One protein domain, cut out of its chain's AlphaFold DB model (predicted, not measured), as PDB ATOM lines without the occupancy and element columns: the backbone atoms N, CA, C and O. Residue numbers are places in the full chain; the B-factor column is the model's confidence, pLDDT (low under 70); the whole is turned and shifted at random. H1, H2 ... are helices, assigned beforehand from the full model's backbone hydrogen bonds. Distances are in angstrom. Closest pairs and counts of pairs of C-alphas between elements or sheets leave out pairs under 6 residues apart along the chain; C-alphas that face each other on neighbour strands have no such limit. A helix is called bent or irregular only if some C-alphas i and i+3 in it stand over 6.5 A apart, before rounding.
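AT A GLANCE: This is residues 95 to 212 of the 348 residues of an uncharacterized protein of Serinicoccus sp. CNJ-927 (UniProt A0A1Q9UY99). A long helix, H1, bends sharply into two arms that stand about perpendicular to each other, H1a and H1b, and H2 lies in the angle between them as the core. H3 and H5 pack on H2 and cross each other, short H4 sits at the far end of the body beside the start of H5, and the tip of H1a, residues 95 to 102, sticks out. The 118 residues have five named helices, H1 to H5 in order, and no named strand; the class is all helix. The whole is compact, with a radius of gyration of the C-alphas of 14.7 A, and only just elongated, spanning 44 by 29 by 27 A.

IN THESE COORDINATES: H1, residues 95 to 133, was assigned as one helix by its hydrogen bonds but is bent: C-alphas 117 and 120 are 9.1 A apart. H1a, residues 95 to 117, is 31.8 A long from C-alpha 95 at (60.626, -22.989, 58.425), with a kink of 28 degrees near residue 111; H1b, residues 120 to 133, is 19.7 A long. H2, residues 143 to 155, measures 18.2 A; H3 is residues 160 to 168, and H4 is residues 174 to 177. H5, residues 182 to 193, measures 16.2 A and ends with C-alpha 193 at (82.069, 1.473, 53.748).

HOW THE PARTS SIT: H1a and H1b stand at 86 degrees, about perpendicular. H1a touches H2 with residues 110 to 117 alone, closest at the C-alphas of Pro 111 and Gly 148, 4.4 A apart; at 73 degrees they are only just about perpendicular. H1b is close to H2 but not clearly touching, with the C-alphas of Met 123 and Ala 151 7.9 A apart. H2 touches H5 at the C-alphas of Leu 146 and Ala 187, 4.9 A apart, the same way at a tilt of 36 degrees, only just steep. H2 touches H3 with residues 150 to 154 alone, opposite ways at a steep tilt of 64 degrees; the C-alphas of Leu 150 and Pro 160, the closest, are 5.8 A apart. H3 and H5 touch about perpendicular, at 86 degrees, with the C-alphas of Ala 167 and Ile 190 closest at 5.2 A. H4 and H5 only just touch, and only at the corner, with 3 pairs of C-alphas within 8 A, the closest Leu 176 and Pro 182 at 4.9 A. H1a is apart from H3, H4 and H5. Every O i to N i+4 pair is within hydrogen-bond range in H1b, H2, H3 and H5, and 17 of 19 in H1a; H4 is too short for such a pair.

THE WHOLE: The C-alphas farthest apart, of Ala 95 and Arg 132, are 46.3 A apart. The printed part has no cut, and no link between helices is long. Residues 194 to 212 hold no named element. The mean pLDDT of the printed part is 90.8; residues 197 to 198 are under 70.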
ATOM      1  N   ALA A  95      60.641 -24.304  59.071       86.94
ATOM      2  CA  ALA A  95      60.626 -22.989  58.425       86.94
ATOM      3  C   ALA A  95      61.931 -22.209  58.666       86.94
ATOM      4  O   ALA A  95      62.479 -21.619  57.735       86.94
ATOM      5  N   ALA A  96      62.486 -22.287  59.880       88.06
ATOM      6  CA  ALA A  96      63.754 -21.650  60.233       88.06
ATOM      7  C   ALA A  96      64.940 -22.178  59.400       88.06
ATOM      8  O   ALA A  96      65.727 -21.393  58.863       88.06
ATOM      9  N   GLN A  97      65.045 -23.499  59.226       87.00
ATOM     10  CA  GLN A  97      66.106 -24.105  58.419       87.00
ATOM     11  C   GLN A  97      65.924 -23.793  56.932       87.00
ATOM     12  O   GLN A  97      66.890 -23.517  56.214       87.00
ATOM     13  N   MET A  98      64.679 -23.832  56.453       87.94
ATOM     14  CA  MET A  98      64.344 -23.475  55.082       87.94
ATOM     15  C   MET A  98      64.703 -22.017  54.786       87.94
ATOM     16  O   MET A  98      65.270 -21.750  53.724       87.94
ATOM     17  N   LEU A  99      64.412 -21.101  55.717       92.94
ATOM     18  CA  LEU A  99      64.765 -19.686  55.615       92.94
ATOM     19  C   LEU A  99      66.279 -19.527  55.513       92.94
ATOM     20  O   LEU A  99      66.771 -18.874  54.593       92.94
ATOM     21  N   ARG A 100      67.028 -20.189  56.398       92.31
ATOM     22  CA  ARG A 100      68.492 -20.191  56.353       92.31
ATOM     23  C   ARG A 100      69.024 -20.648  54.999       92.31
ATOM     24  O   ARG A 100      69.888 -19.989  54.432       92.31
ATOM     25  N   HIS A 101      68.515 -21.756  54.462       88.56
ATOM     26  CA  HIS A 101      68.944 -22.248  53.152       88.56
ATOM     27  C   HIS A 101      68.626 -21.267  52.020       88.56
ATOM     28  O   HIS A 101      69.460 -21.083  51.137       88.56
ATOM     29  N   ALA A 102      67.455 -20.626  52.045       90.19
ATOM     30  CA  ALA A 102      67.091 -19.623  51.048       90.19
ATOM     31  C   ALA A 102      68.010 -18.389  51.124       90.19
ATOM     32  O   ALA A 102      68.491 -17.918  50.095       90.19
ATOM     33  N   VAL A 103      68.330 -17.921  52.334       92.69
ATOM     34  CA  VAL A 103      69.254 -16.797  52.544       92.69
ATOM     35  C   VAL A 103      70.682 -17.137  52.113       92.69
ATOM     36  O   VAL A 103      71.314 -16.317  51.452       92.69
ATOM     37  N   LEU A 104      71.183 -18.337  52.420       89.81
ATOM     38  CA  LEU A 104      72.500 -18.778  51.945       89.81
ATOM     39  C   LEU A 104      72.545 -18.851  50.417       89.81
ATOM     40  O   LEU A 104      73.451 -18.297  49.806       89.81
ATOM     41  N   ALA A 105      71.520 -19.443  49.794       88.31
ATOM     42  CA  ALA A 105      71.414 -19.474  48.339       88.31
ATOM     43  C   ALA A 105      71.415 -18.059  47.738       88.31
ATOM     44  O   ALA A 105      72.054 -17.831  46.717       88.31
ATOM     45  N   TYR A 106      70.755 -17.097  48.386       91.69
ATOM     46  CA  TYR A 106      70.746 -15.699  47.956       91.69
ATOM     47  C   TYR A 106      72.124 -15.035  48.065       91.69
ATOM     48  O   TYR A 106      72.573 -14.374  47.125       91.69
ATOM     49  N   GLN A 107      72.810 -15.232  49.194       89.44
ATOM     50  CA  GLN A 107      74.149 -14.693  49.437       89.44
ATOM     51  C   GLN A 107      75.201 -15.272  48.484       89.44
ATOM     52  O   GLN A 107      76.100 -14.539  48.077       89.44
ATOM     53  N   ASP A 108      75.063 -16.542  48.099       88.00
ATOM     54  CA  ASP A 108      75.974 -17.219  47.173       88.00
ATOM     55  C   ASP A 108      75.663 -16.888  45.707       88.00
ATOM     56  O   ASP A 108      76.571 -16.642  44.909       88.00
ATOM     57  N   ALA A 109      74.378 -16.845  45.336       90.56
ATOM     58  CA  ALA A 109      73.968 -16.628  43.954       90.56
ATOM     59  C   ALA A 109      74.315 -15.222  43.461       90.56
ATOM     60  O   ALA A 109      74.807 -15.068  42.345       90.56
ATOM     61  N   LEU A 110      74.095 -14.192  44.281       93.12
ATOM     62  CA  LEU A 110      74.285 -12.804  43.863       93.12
ATOM     63  C   LEU A 110      75.708 -12.501  43.352       93.12
ATOM     64  O   LEU A 110      75.837 -12.011  42.227       93.12
ATOM     65  N   PRO A 111      76.789 -12.801  44.100       93.56
ATOM     66  CA  PRO A 111      78.149 -12.615  43.609       93.56
ATOM     67  C   PRO A 111      78.462 -13.427  42.351       93.56
ATOM     68  O   PRO A 111      79.222 -12.960  41.503       93.56
ATOM     69  N   VAL A 112      77.919 -14.641  42.220       93.81
ATOM     70  CA  VAL A 112      78.145 -15.498  41.046       93.81
ATOM     71  C   VAL A 112      77.475 -14.902  39.810       93.81
ATOM     72  O   VAL A 112      78.130 -14.737  38.782       93.81
ATOM     73  N   LEU A 113      76.209 -14.507  39.927       95.62
ATOM     74  CA  LEU A 113      75.438 -13.881  38.852       95.62
ATOM     75  C   LEU A 113      76.054 -12.543  38.428       95.62
ATOM     76  O   LEU A 113      76.162 -12.267  37.237       95.62
ATOM     77  N   ALA A 114      76.559 -11.748  39.377       96.31
ATOM     78  CA  ALA A 114      77.281 -10.515  39.068       96.31
ATOM     79  C   ALA A 114      78.543 -10.766  38.225       96.31
ATOM     80  O   ALA A 114      78.793 -10.065  37.244       96.31
ATOM     81  N   GLN A 115      79.326 -11.791  38.570       96.75
ATOM     82  CA  GLN A 115      80.523 -12.169  37.811       96.75
ATOM     83  C   GLN A 115      80.171 -12.709  36.419       96.75
ATOM     84  O   GLN A 115      80.853 -12.384  35.448       96.75
ATOM     85  N   GLN A 116      79.097 -13.495  36.306       95.56
ATOM     86  CA  GLN A 116      78.597 -13.998  35.024       95.56
ATOM     87  C   GLN A 116      78.121 -12.860  34.116       95.56
ATOM     88  O   GLN A 116      78.520 -12.812  32.955       95.56
ATOM     89  N   HIS A 117      77.354 -11.912  34.658       95.62
ATOM     90  CA  HIS A 117      76.876 -10.736  33.932       95.62
ATOM     91  C   HIS A 117      78.033  -9.855  33.423       95.62
ATOM     92  O   HIS A 117      77.976  -9.311  32.322       95.62
ATOM     93  N   LEU A 118      79.106  -9.693  34.207       95.88
ATOM     94  CA  LEU A 118      80.295  -8.942  33.777       95.88
ATOM     95  C   LEU A 118      81.115  -9.681  32.710       95.88
ATOM     96  O   LEU A 118      81.764  -9.033  31.885       95.88
ATOM     97  N   GLY A 119      81.076 -11.012  32.717       97.00
ATOM     98  CA  GLY A 119      81.778 -11.863  31.765       97.00
ATOM     99  C   GLY A 119      83.269 -12.064  32.080       97.00
ATOM    100  O   GLY A 119      83.876 -11.316  32.853       97.00
ATOM    101  N   PRO A 120      83.897 -13.084  31.466       97.00
ATOM    102  CA  PRO A 120      85.242 -13.530  31.826       97.00
ATOM    103  C   PRO A 120      86.328 -12.489  31.538       97.00
ATOM    104  O   PRO A 120      87.255 -12.361  32.328       97.00
ATOM    105  N   GLU A 121      86.209 -11.708  30.460       97.81
ATOM    106  CA  GLU A 121      87.216 -10.704  30.084       97.81
ATOM    107  C   GLU A 121      87.315  -9.568  31.107       97.81
ATOM    108  O   GLU A 121      88.405  -9.206  31.546       97.81
ATOM    109  N   ARG A 122      86.166  -9.022  31.531       96.94
ATOM    110  CA  ARG A 122      86.122  -7.960  32.546       96.94
ATOM    111  C   ARG A 122      86.612  -8.459  33.892       96.94
ATOM    112  O   ARG A 122      87.311  -7.732  34.592       96.94
ATOM    113  N   MET A 123      86.251  -9.689  34.239       98.25
ATOM    114  CA  MET A 123      86.671 -10.293  35.490       98.25
ATOM    115  C   MET A 123      88.174 -10.613  35.494       98.25
ATOM    116  O   MET A 123      88.837 -10.293  36.468       98.25
ATOM    117  N   ALA A 124      88.747 -11.109  34.395       97.69
ATOM    118  CA  ALA A 124      90.198 -11.278  34.272       97.69
ATOM    119  C   ALA A 124      90.943  -9.933  34.352       97.69
ATOM    120  O   ALA A 124      91.935  -9.810  35.062       97.69
ATOM    121  N   ALA A 125      90.420  -8.888  33.699       97.44
ATOM    122  CA  ALA A 125      90.997  -7.546  33.789       97.44
ATOM    123  C   ALA A 125      90.934  -6.963  35.214       97.44
ATOM    124  O   ALA A 125      91.834  -6.217  35.611       97.44
ATOM    125  N   LEU A 126      89.885  -7.288  35.982       97.50
ATOM    126  CA  LEU A 126      89.794  -6.956  37.404       97.50
ATOM    127  C   LEU A 126      90.881  -7.681  38.202       97.50
ATOM    128  O   LEU A 126      91.572  -7.037  38.991       97.50
ATOM    129  N   ASP A 127      91.038  -8.983  37.978       97.94
ATOM    130  CA  ASP A 127      92.027  -9.813  38.663       97.94
ATOM    131  C   ASP A 127      93.450  -9.265  38.408       97.94
ATOM    132  O   ASP A 127      94.170  -8.943  39.355       97.94
ATOM    133  N   ASP A 128      93.796  -8.986  37.146       98.00
ATOM    134  CA  ASP A 128      95.076  -8.381  36.744       98.00
ATOM    135  C   ASP A 128      95.300  -6.983  37.339       98.00
ATOM    136  O   ASP A 128      96.435  -6.564  37.592       98.00
ATOM    137  N   ALA A 129      94.239  -6.188  37.487       97.25
ATOM    138  CA  ALA A 129      94.329  -4.853  38.071       97.25
ATOM    139  C   ALA A 129      94.578  -4.910  39.583       97.25
ATOM    140  O   ALA A 129      95.401  -4.147  40.091       97.25
ATOM    141  N   LEU A 130      93.899  -5.820  40.284       96.62
ATOM    142  CA  LEU A 130      94.069  -6.031  41.718       96.62
ATOM    143  C   LEU A 130      95.451  -6.594  42.045       96.62
ATOM    144  O   LEU A 130      96.086  -6.100  42.972       96.62
ATOM    145  N   GLU A 131      95.945  -7.539  41.247       96.50
ATOM    146  CA  GLU A 131      97.279  -8.121  41.419       96.50
ATOM    147  C   GLU A 131      98.393  -7.085  41.184       96.50
ATOM    148  O   GLU A 131      99.359  -7.006  41.939       96.50
ATOM    149  N   ARG A 132      98.236  -6.199  40.189       96.44
ATOM    150  CA  ARG A 132      99.166  -5.072  39.984       96.44
ATOM    151  C   ARG A 132      99.107  -4.039  41.105       96.44
ATOM    152  O   ARG A 132     100.119  -3.412  41.408       96.44
ATOM    153  N   TRP A 133      97.925  -3.812  41.672       94.56
ATOM    154  CA  TRP A 133      97.738  -2.864  42.768       94.56
ATOM    155  C   TRP A 133      98.307  -3.395  44.090       94.56
ATOM    156  O   TRP A 133      98.929  -2.638  44.838       94.56
ATOM    157  N   MET A 134      98.128  -4.688  44.361       93.81
ATOM    158  CA  MET A 134      98.653  -5.381  45.531       93.81
ATOM    159  C   MET A 134      99.070  -6.809  45.148       93.81
ATOM    160  O   MET A 134      98.218  -7.697  45.104       93.81
ATOM    161  N   PRO A 135     100.371  -7.040  44.901       95.06
ATOM    162  CA  PRO A 135     100.876  -8.370  44.579       95.06
ATOM    163  C   PRO A 135     100.569  -9.391  45.683       95.06
ATOM    164  O   PRO A 135     100.725  -9.087  46.868       95.06
ATOM    165  N   GLY A 136     100.145 -10.591  45.294       93.94
ATOM    166  CA  GLY A 136      99.727 -11.684  46.169       93.94
ATOM    167  C   GLY A 136      98.293 -11.570  46.690       93.94
ATOM    168  O   GLY A 136      97.872 -12.409  47.487       93.94
ATOM    169  N   LEU A 137      97.523 -10.551  46.282       95.19
ATOM    170  CA  LEU A 137      96.136 -10.379  46.728       95.19
ATOM    171  C   LEU A 137      95.210 -11.445  46.132       95.19
ATOM    172  O   LEU A 137      94.295 -11.902  46.815       95.19
ATOM    173  N   THR A 138      95.440 -11.838  44.876       96.00
ATOM    174  CA  THR A 138      94.609 -12.839  44.184       96.00
ATOM    175  C   THR A 138      94.815 -14.262  44.714       96.00
ATOM    176  O   THR A 138      93.933 -15.108  44.580       96.00
ATOM    177  N   GLU A 139      95.938 -14.507  45.390       95.06
ATOM    178  CA  GLU A 139      96.304 -15.798  45.989       95.06
ATOM    179  C   GLU A 139      95.717 -16.003  47.399       95.06
ATOM    180  O   GLU A 139      95.840 -17.082  47.981       95.06
ATOM    181  N   GLN A 140      95.079 -14.979  47.974       96.62
ATOM    182  CA  GLN A 140      94.545 -15.040  49.333       96.62
ATOM    183  C   GLN A 140      93.286 -15.898  49.440       96.62
ATOM    184  O   GLN A 140      92.437 -15.918  48.549       96.62
ATOM    185  N   SER A 141      93.101 -16.528  50.602       94.81
ATOM    186  CA  SER A 141      91.968 -17.429  50.850       94.81
ATOM    187  C   SER A 141      90.605 -16.740  50.707       94.81
ATOM    188  O   SER A 141      89.660 -17.328  50.181       94.81
ATOM    189  N   ALA A 142      90.504 -15.473  51.117       93.38
ATOM    190  CA  ALA A 142      89.280 -14.685  51.013       93.38
ATOM    191  C   ALA A 142      89.118 -13.952  49.669       93.38
ATOM    192  O   ALA A 142      88.132 -13.227  49.484       93.38
ATOM    193  N   TYR A 143      90.040 -14.128  48.715       96.56
ATOM    194  CA  TYR A 143      89.967 -13.462  47.416       96.56
ATOM    195  C   TYR A 143      88.662 -13.734  46.647       96.56
ATOM    196  O   TYR A 143      88.071 -12.766  46.163       96.56
ATOM    197  N   PRO A 144      88.114 -14.967  46.590       96.06
ATOM    198  CA  PRO A 144      86.838 -15.212  45.914       96.06
ATOM    199  C   PRO A 144      85.682 -14.374  46.479       96.06
ATOM    200  O   PRO A 144      84.851 -13.862  45.727       96.06
ATOM    201  N   HIS A 145      85.659 -14.169  47.800       92.94
ATOM    202  CA  HIS A 145      84.656 -13.333  48.455       92.94
ATOM    203  C   HIS A 145      84.831 -11.850  48.092       92.94
ATOM    204  O   HIS A 145      83.864 -11.189  47.711       92.94
ATOM    205  N   LEU A 146      86.067 -11.336  48.138       95.94
ATOM    206  CA  LEU A 146      86.396  -9.975  47.699       95.94
ATOM    207  C   LEU A 146      86.001  -9.743  46.231       95.94
ATOM    208  O   LEU A 146      85.343  -8.751  45.911       95.94
ATOM    209  N   ARG A 147      86.376 -10.674  45.349       97.44
ATOM    210  CA  ARG A 147      86.086 -10.642  43.913       97.44
ATOM    211  C   ARG A 147      84.584 -10.564  43.649       97.44
ATOM    212  O   ARG A 147      84.140  -9.731  42.861       97.44
ATOM    213  N   GLY A 148      83.801 -11.372  44.359       95.69
ATOM    214  CA  GLY A 148      82.342 -11.359  44.298       95.69
ATOM    215  C   GLY A 148      81.712 -10.046  44.778       95.69
ATOM    216  O   GLY A 148      80.812  -9.516  44.124       95.69
ATOM    217  N   GLN A 149      82.207  -9.472  45.880       94.25
ATOM    218  CA  GLN A 149      81.737  -8.168  46.361       94.25
ATOM    219  C   GLN A 149      82.041  -7.040  45.367       94.25
ATOM    220  O   GLN A 149      81.187  -6.187  45.122       94.25
ATOM    221  N   LEU A 150      83.242  -7.026  44.782       96.75
ATOM    222  CA  LEU A 150      83.619  -6.039  43.770       96.75
ATOM    223  C   LEU A 150      82.764  -6.177  42.509       96.75
ATOM    224  O   LEU A 150      82.314  -5.164  41.980       96.75
ATOM    225  N   ALA A 151      82.483  -7.407  42.074       96.94
ATOM    226  CA  ALA A 151      81.586  -7.667  40.953       96.94
ATOM    227  C   ALA A 151      80.184  -7.093  41.203       96.94
ATOM    228  O   ALA A 151      79.666  -6.373  40.354       96.94
ATOM    229  N   LEU A 152      79.601  -7.324  42.386       93.62
ATOM    230  CA  LEU A 152      78.292  -6.762  42.743       93.62
ATOM    231  C   LEU A 152      78.277  -5.232  42.659       93.62
ATOM    232  O   LEU A 152      77.389  -4.652  42.040       93.62
ATOM    233  N   ARG A 153      79.294  -4.573  43.222       93.56
ATOM    234  CA  ARG A 153      79.393  -3.105  43.197       93.56
ATOM    235  C   ARG A 153      79.612  -2.565  41.784       93.56
ATOM    236  O   ARG A 153      79.108  -1.491  41.461       93.56
ATOM    237  N   TRP A 154      80.327  -3.310  40.946       95.62
ATOM    238  CA  TRP A 154      80.556  -2.942  39.554       95.62
ATOM    239  C   TRP A 154      79.288  -3.063  38.710       95.62
ATOM    240  O   TRP A 154      79.006  -2.173  37.909       95.62
ATOM    241  N   VAL A 155      78.485  -4.105  38.934       94.62
ATOM    242  CA  VAL A 155      77.163  -4.249  38.305       94.62
ATOM    243  C   VAL A 155      76.195  -3.154  38.778       94.62
ATOM    244  O   VAL A 155      75.438  -2.635  37.965       94.62
ATOM    245  N   ASP A 156      76.301  -2.703  40.033       89.62
ATOM    246  CA  ASP A 156      75.611  -1.505  40.557       89.62
ATOM    247  C   ASP A 156      76.129  -0.170  39.966       89.62
ATOM    248  O   ASP A 156      75.709   0.914  40.380       89.62
ATOM    249  N   GLY A 157      77.066  -0.213  39.014       91.06
ATOM    250  CA  GLY A 157      77.591   0.961  38.314       91.06
ATOM    251  C   GLY A 157      78.756   1.666  39.014       91.06
ATOM    252  O   GLY A 157      79.185   2.723  38.551       91.06
ATOM    253  N   ILE A 158      79.301   1.106  40.100       92.75
ATOM    254  CA  ILE A 158      80.444   1.677  40.825       92.75
ATOM    255  C   ILE A 158      81.726   0.942  40.408       92.75
ATOM    256  O   ILE A 158      81.905  -0.220  40.774       92.75
ATOM    257  N   PRO A 159      82.660   1.588  39.685       93.81
ATOM    258  CA  PRO A 159      83.877   0.932  39.221       93.81
ATOM    259  C   PRO A 159      84.717   0.352  40.376       93.81
ATOM    260  O   PRO A 159      84.854   1.012  41.412       93.81
ATOM    261  N   PRO A 160      85.364  -0.819  40.201       95.12
ATOM    262  CA  PRO A 160      86.137  -1.474  41.259       95.12
ATOM    263  C   PRO A 160      87.230  -0.589  41.864       95.12
ATOM    264  O   PRO A 160      87.422  -0.588  43.077       95.12
ATOM    265  N   GLN A 161      87.899   0.223  41.039       93.81
ATOM    266  CA  GLN A 161      88.908   1.175  41.504       93.81
ATOM    267  C   GLN A 161      88.324   2.170  42.517       93.81
ATOM    268  O   GLN A 161      88.894   2.363  43.587       93.81
ATOM    269  N   THR A 162      87.155   2.742  42.224       94.12
ATOM    270  CA  THR A 162      86.463   3.662  43.133       94.12
ATOM    271  C   THR A 162      86.082   2.972  44.441       94.12
ATOM    272  O   THR A 162      86.218   3.564  45.510       94.12
ATOM    273  N   VAL A 163      85.649   1.708  44.384       94.00
ATOM    274  CA  VAL A 163      85.328   0.918  45.583       94.00
ATOM    275  C   VAL A 163      86.570   0.710  46.457       94.00
ATOM    276  O   VAL A 163      86.511   0.923  47.669       94.00
ATOM    277  N   VAL A 164      87.704   0.336  45.856       93.38
ATOM    278  CA  VAL A 164      88.976   0.122  46.567       93.38
ATOM    279  C   VAL A 164      89.517   1.427  47.160       93.38
ATOM    280  O   VAL A 164      89.944   1.450  48.317       93.38
ATOM    281  N   GLU A 165      89.456   2.533  46.416       91.69
ATOM    282  CA  GLU A 165      89.849   3.867  46.888       91.69
ATOM    283  C   GLU A 165      89.010   4.300  48.100       91.69
ATOM    284  O   GLU A 165      89.557   4.695  49.131       91.69
ATOM    285  N   GLN A 166      87.683   4.146  48.030       90.88
ATOM    286  CA  GLN A 166      86.785   4.442  49.152       90.88
ATOM    287  C   GLN A 166      87.080   3.559  50.372       90.88
ATOM    288  O   GLN A 166      87.135   4.061  51.496       90.88
ATOM    289  N   ALA A 167      87.324   2.262  50.163       90.31
ATOM    290  CA  ALA A 167      87.616   1.315  51.237       90.31
ATOM    291  C   ALA A 167      88.985   1.548  51.904       90.31
ATOM    292  O   ALA A 167      89.216   1.100  53.030       90.31
ATOM    293  N   THR A 168      89.909   2.241  51.237       90.62
ATOM    294  CA  THR A 168      91.266   2.500  51.746       90.62
ATOM    295  C   THR A 168      91.490   3.940  52.205       90.62
ATOM    296  O   THR A 168      92.501   4.200  52.856       90.62
ATOM    297  N   TRP A 169      90.526   4.841  51.988       83.88
ATOM    298  CA  TRP A 169      90.642   6.284  52.232       83.88
ATOM    299  C   TRP A 169      91.215   6.664  53.610       83.88
ATOM    300  O   TRP A 169      92.097   7.513  53.703       83.88
ATOM    301  N   TYR A 170      90.742   6.035  54.694       73.50
ATOM    302  CA  TYR A 170      91.131   6.410  56.065       73.50
ATOM    303  C   TYR A 170      92.255   5.569  56.680       73.50
ATOM    304  O   TYR A 170      92.975   6.059  57.548       73.50
ATOM    305  N   ARG A 171      92.391   4.295  56.292       77.06
ATOM    306  CA  ARG A 171      93.370   3.361  56.889       77.06
ATOM    307  C   ARG A 171      94.583   3.090  55.996       77.06
ATOM    308  O   ARG A 171      95.520   2.434  56.446       77.06
ATOM    309  N   GLY A 172      94.559   3.569  54.752       79.00
ATOM    310  CA  GLY A 172      95.584   3.313  53.745       79.00
ATOM    311  C   GLY A 172      95.734   1.832  53.386       79.00
ATOM    312  O   GLY A 172      95.009   0.957  53.877       79.00
ATOM    313  N   THR A 173      96.709   1.550  52.526       78.75
ATOM    314  CA  THR A 173      97.099   0.190  52.124       78.75
ATOM    315  C   THR A 173      97.978  -0.502  53.165       78.75
ATOM    316  O   THR A 173      97.921  -1.719  53.281       78.75
ATOM    317  N   GLN A 174      98.711   0.251  53.990       75.75
ATOM    318  CA  GLN A 174      99.655  -0.305  54.967       75.75
ATOM    319  C   GLN A 174      99.001  -1.289  55.950       75.75
ATOM    320  O   GLN A 174      99.502  -2.386  56.160       75.75
ATOM    321  N   SER A 175      97.822  -0.951  56.483       81.94
ATOM    322  CA  SER A 175      97.096  -1.846  57.397       81.94
ATOM    323  C   SER A 175      96.495  -3.083  56.705       81.94
ATOM    324  O   SER A 175      96.046  -3.982  57.409       81.94
ATOM    325  N   LEU A 176      96.428  -3.131  55.368       85.19
ATOM    326  CA  LEU A 176      96.057  -4.358  54.648       85.19
ATOM    327  C   LEU A 176      97.247  -5.312  54.568       85.19
ATOM    328  O   LEU A 176      97.075  -6.495  54.802       85.19
ATOM    329  N   ILE A 177      98.444  -4.783  54.299       83.38
ATOM    330  CA  ILE A 177      99.684  -5.570  54.195       83.38
ATOM    331  C   ILE A 177     100.024  -6.252  55.529       83.38
ATOM    332  O   ILE A 177     100.579  -7.341  55.552       83.38
ATOM    333  N   GLU A 178      99.680  -5.613  56.647       86.19
ATOM    334  CA  GLU A 178      99.877  -6.161  57.996       86.19
ATOM    335  C   GLU A 178      98.827  -7.212  58.400       86.19
ATOM    336  O   GLU A 178      98.960  -7.818  59.461       86.19
ATOM    337  N   ALA A 179      97.764  -7.401  57.612       88.50
ATOM    338  CA  ALA A 179      96.735  -8.391  57.903       88.50
ATOM    339  C   ALA A 179      97.167  -9.788  57.437       88.50
ATOM    340  O   ALA A 179      97.776  -9.925  56.380       88.50
ATOM    341  N   ASP A 180      96.770 -10.822  58.185       89.81
ATOM    342  CA  ASP A 180      97.042 -12.222  57.820       89.81
ATOM    343  C   ASP A 180      96.421 -12.606  56.463       89.81
ATOM    344  O   ASP A 180      96.990 -13.406  55.728       89.81
ATOM    345  N   ASP A 181      95.265 -12.020  56.130       93.69
ATOM    346  CA  ASP A 181      94.618 -12.122  54.819       93.69
ATOM    347  C   ASP A 181      94.206 -10.704  54.349       93.69
ATOM    348  O   ASP A 181      93.192 -10.154  54.817       93.69
ATOM    349  N   PRO A 182      94.983 -10.059  53.452       94.62
ATOM    350  CA  PRO A 182      94.666  -8.728  52.943       94.62
ATOM    351  C   PRO A 182      93.365  -8.690  52.130       94.62
ATOM    352  O   PRO A 182      92.695  -7.651  52.126       94.62
ATOM    353  N   ALA A 183      92.961  -9.794  51.488       94.44
ATOM    354  CA  ALA A 183      91.698  -9.855  50.757       94.44
ATOM    355  C   ALA A 183      90.503  -9.844  51.718       94.44
ATOM    356  O   ALA A 183      89.544  -9.105  51.490       94.44
ATOM    357  N   ALA A 184      90.590 -10.570  52.836       93.06
ATOM    358  CA  ALA A 184      89.584 -10.550  53.895       93.06
ATOM    359  C   ALA A 184      89.480  -9.157  54.528       93.06
ATOM    360  O   ALA A 184      88.382  -8.634  54.728       93.06
ATOM    361  N   ALA A 185      90.624  -8.525  54.808       93.75
ATOM    362  CA  ALA A 185      90.664  -7.180  55.369       93.75
ATOM    363  C   ALA A 185      90.062  -6.137  54.411       93.75
ATOM    364  O   ALA A 185      89.327  -5.248  54.852       93.75
ATOM    365  N   LEU A 186      90.330  -6.246  53.105       94.88
ATOM    366  CA  LEU A 186      89.748  -5.360  52.100       94.88
ATOM    367  C   LEU A 186      88.245  -5.608  51.924       94.88
ATOM    368  O   LEU A 186      87.482  -4.645  51.948       94.88
ATOM    369  N   ALA A 187      87.803  -6.864  51.832       93.31
ATOM    370  CA  ALA A 187      86.382  -7.212  51.752       93.31
ATOM    371  C   ALA A 187      85.605  -6.703  52.976       93.31
ATOM    372  O   ALA A 187      84.532  -6.113  52.846       93.31
ATOM    373  N   TRP A 188      86.182  -6.832  54.177       92.50
ATOM    374  CA  TRP A 188      85.599  -6.269  55.395       92.50
ATOM    375  C   TRP A 188      85.437  -4.749  55.288       92.50
ATOM    376  O   TRP A 188      84.373  -4.216  55.596       92.50
ATOM    377  N   ARG A 189      86.461  -4.034  54.802       93.31
ATOM    378  CA  ARG A 189      86.394  -2.573  54.629       93.31
ATOM    379  C   ARG A 189      85.370  -2.163  53.579       93.31
ATOM    380  O   ARG A 189      84.655  -1.190  53.795       93.31
ATOM    381  N   ILE A 190      85.269  -2.891  52.469       92.88
ATOM    382  CA  ILE A 190      84.246  -2.644  51.446       92.88
ATOM    383  C   ILE A 190      82.853  -2.812  52.054       92.88
ATOM    384  O   ILE A 190      82.007  -1.933  51.891       92.88
ATOM    385  N   ALA A 191      82.613  -3.890  52.801       89.44
ATOM    386  CA  ALA A 191      81.338  -4.120  53.474       89.44
ATOM    387  C   ALA A 191      81.018  -3.043  54.529       89.44
ATOM    388  O   ALA A 191      79.863  -2.627  54.644       89.44
ATOM    389  N   ASP A 192      82.023  -2.555  55.263       88.75
ATOM    390  CA  ASP A 192      81.878  -1.473  56.242       88.75
ATOM    391  C   ASP A 192      81.574  -0.124  55.556       88.75
ATOM    392  O   ASP A 192      80.650   0.588  55.948       88.75
ATOM    393  N   HIS A 193      82.268   0.211  54.471       85.81
ATOM    394  CA  HIS A 193      82.069   1.473  53.748       85.81
ATOM    395  C   HIS A 193      80.894   1.459  52.763       85.81
ATOM    396  O   HIS A 193      80.536   2.505  52.220       85.81
ATOM    397  N   THR A 194      80.261   0.308  52.538       83.81
ATOM    398  CA  THR A 194      79.073   0.225  51.689       83.81
ATOM    399  C   THR A 194      77.882   0.864  52.410       83.81
ATOM    400  O   THR A 194      77.500   0.390  53.488       83.81
ATOM    401  N   PRO A 195      77.284   1.933  51.849       77.56
ATOM    402  CA  PRO A 195      76.102   2.546  52.433       77.56
ATOM    403  C   PRO A 195      74.927   1.556  52.420       77.56
ATOM    404  O   PRO A 195      74.902   0.639  51.589       77.56
ATOM    405  N   PRO A 196      73.951   1.721  53.330       70.31
ATOM    406  CA  PRO A 196      72.685   1.015  53.212       70.31
ATOM    407  C   PRO A 196      72.077   1.330  51.845       70.31
ATOM    408  O   PRO A 196      72.192   2.447  51.336       70.31
ATOM    409  N   ALA A 197      71.505   0.311  51.224       66.69
ATOM    410  CA  ALA A 197      70.977   0.449  49.885       66.69
ATOM    411  C   ALA A 197      69.651   1.234  49.899       66.69
ATOM    412  O   ALA A 197      68.962   1.286  50.912       66.69
ATOM    413  N   PHE A 198      69.319   1.878  48.775       60.81
ATOM    414  CA  PHE A 198      68.140   2.751  48.654       60.81
ATOM    415  C   PHE A 198      66.812   1.999  48.463       60.81
ATOM    416  O   PHE A 198      65.756   2.618  48.557       60.81
ATOM    417  N   ARG A 199      66.860   0.694  48.169       70.38
ATOM    418  CA  ARG A 199      65.688  -0.191  48.078       70.38
ATOM    419  C   ARG A 199      65.672  -1.170  49.241       70.38
ATOM    420  O   ARG A 199      66.731  -1.416  49.820       70.38
ATOM    421  N   ASP A 200      64.513  -1.754  49.504       75.25
ATOM    422  CA  ASP A 200      64.340  -2.730  50.572       75.25
ATOM    423  C   ASP A 200      64.935  -4.094  50.164       75.25
ATOM    424  O   ASP A 200      64.465  -4.700  49.194       75.25
ATOM    425  N   PRO A 201      66.002  -4.571  50.837       84.81
ATOM    426  CA  PRO A 201      66.477  -5.945  50.683       84.81
ATOM    427  C   PRO A 201      65.466  -6.928  51.287       84.81
ATOM    428  O   PRO A 201      64.731  -6.540  52.197       84.81
ATOM    429  N   PRO A 202      65.506  -8.220  50.900       88.25
ATOM    430  CA  PRO A 202      64.656  -9.243  51.521       88.25
ATOM    431  C   PRO A 202      64.881  -9.342  53.039       88.25
ATOM    432  O   PRO A 202      63.965  -9.622  53.796       88.25
ATOM    433  N   LEU A 203      66.099  -9.054  53.520       91.31
ATOM    434  CA  LEU A 203      66.366  -8.837  54.945       91.31
ATOM    435  C   LEU A 203      67.284  -7.623  55.141       91.31
ATOM    436  O   LEU A 203      68.213  -7.443  54.352       91.31
ATOM    437  N   PRO A 204      67.143  -6.836  56.227       88.50
ATOM    438  CA  PRO A 204      67.814  -5.536  56.376       88.50
ATOM    439  C   PRO A 204      69.353  -5.545  56.329       88.50
ATOM    440  O   PRO A 204      69.972  -4.497  56.150       88.50
ATOM    441  N   TRP A 205      69.990  -6.697  56.551       90.00
ATOM    442  CA  TRP A 205      71.450  -6.853  56.506       90.00
ATOM    443  C   TRP A 205      71.966  -7.525  55.228       90.00
ATOM    444  O   TRP A 205      73.184  -7.631  55.060       90.00
ATOM    445  N   LEU A 206      71.078  -7.971  54.337       90.56
ATOM    446  CA  LEU A 206      71.444  -8.573  53.058       90.56
ATOM    447  C   LEU A 206      71.761  -7.500  52.002       90.56
ATOM    448  O   LEU A 206      71.312  -6.355  52.110       90.56
ATOM    449  N   PRO A 207      72.606  -7.816  51.002       88.00
ATOM    450  CA  PRO A 207      72.765  -6.952  49.837       88.00
ATOM    451  C   PRO A 207      71.453  -6.874  49.044       88.00
ATOM    452  O   PRO A 207      70.649  -7.795  49.099       88.00
ATOM    453  N   ASN A 208      71.263  -5.788  48.297       88.38
ATOM    454  CA  ASN A 208      70.179  -5.703  47.321       88.38
ATOM    455  C   ASN A 208      70.556  -6.418  46.030       88.38
ATOM    456  O   ASN A 208      71.737  -6.586  45.725       88.38
ATOM    457  N   VAL A 209      69.534  -6.751  45.247       90.12
ATOM    458  CA  VAL A 209      69.709  -7.170  43.857       90.12
ATOM    459  C   VAL A 209      70.004  -5.937  42.985       90.12
ATOM    460  O   VAL A 209      69.148  -5.045  42.945       90.12
ATOM    461  N   PRO A 210      71.151  -5.885  42.280       90.19
ATOM    462  CA  PRO A 210      71.441  -4.848  41.290       90.19
ATOM    463  C   PRO A 210      70.403  -4.799  40.165       90.19
ATOM    464  O   PRO A 210      69.971  -5.846  39.679       90.19
ATOM    465  N   ASP A 211      70.051  -3.599  39.693       88.25
ATOM    466  CA  ASP A 211      69.070  -3.426  38.606       88.25
ATOM    467  C   ASP A 211      69.503  -4.137  37.317       88.25
ATOM    468  O   ASP A 211      68.697  -4.825  36.698       88.25
ATOM    469  N   ALA A 212      70.792  -4.083  36.981       91.12
ATOM    470  CA  ALA A 212      71.331  -4.773  35.810       91.12
ATOM    471  C   ALA A 212      71.157  -6.306  35.868       91.12
ATOM    472  O   ALA A 212      70.999  -6.936  34.830       91.12
TER     473      ALA A 212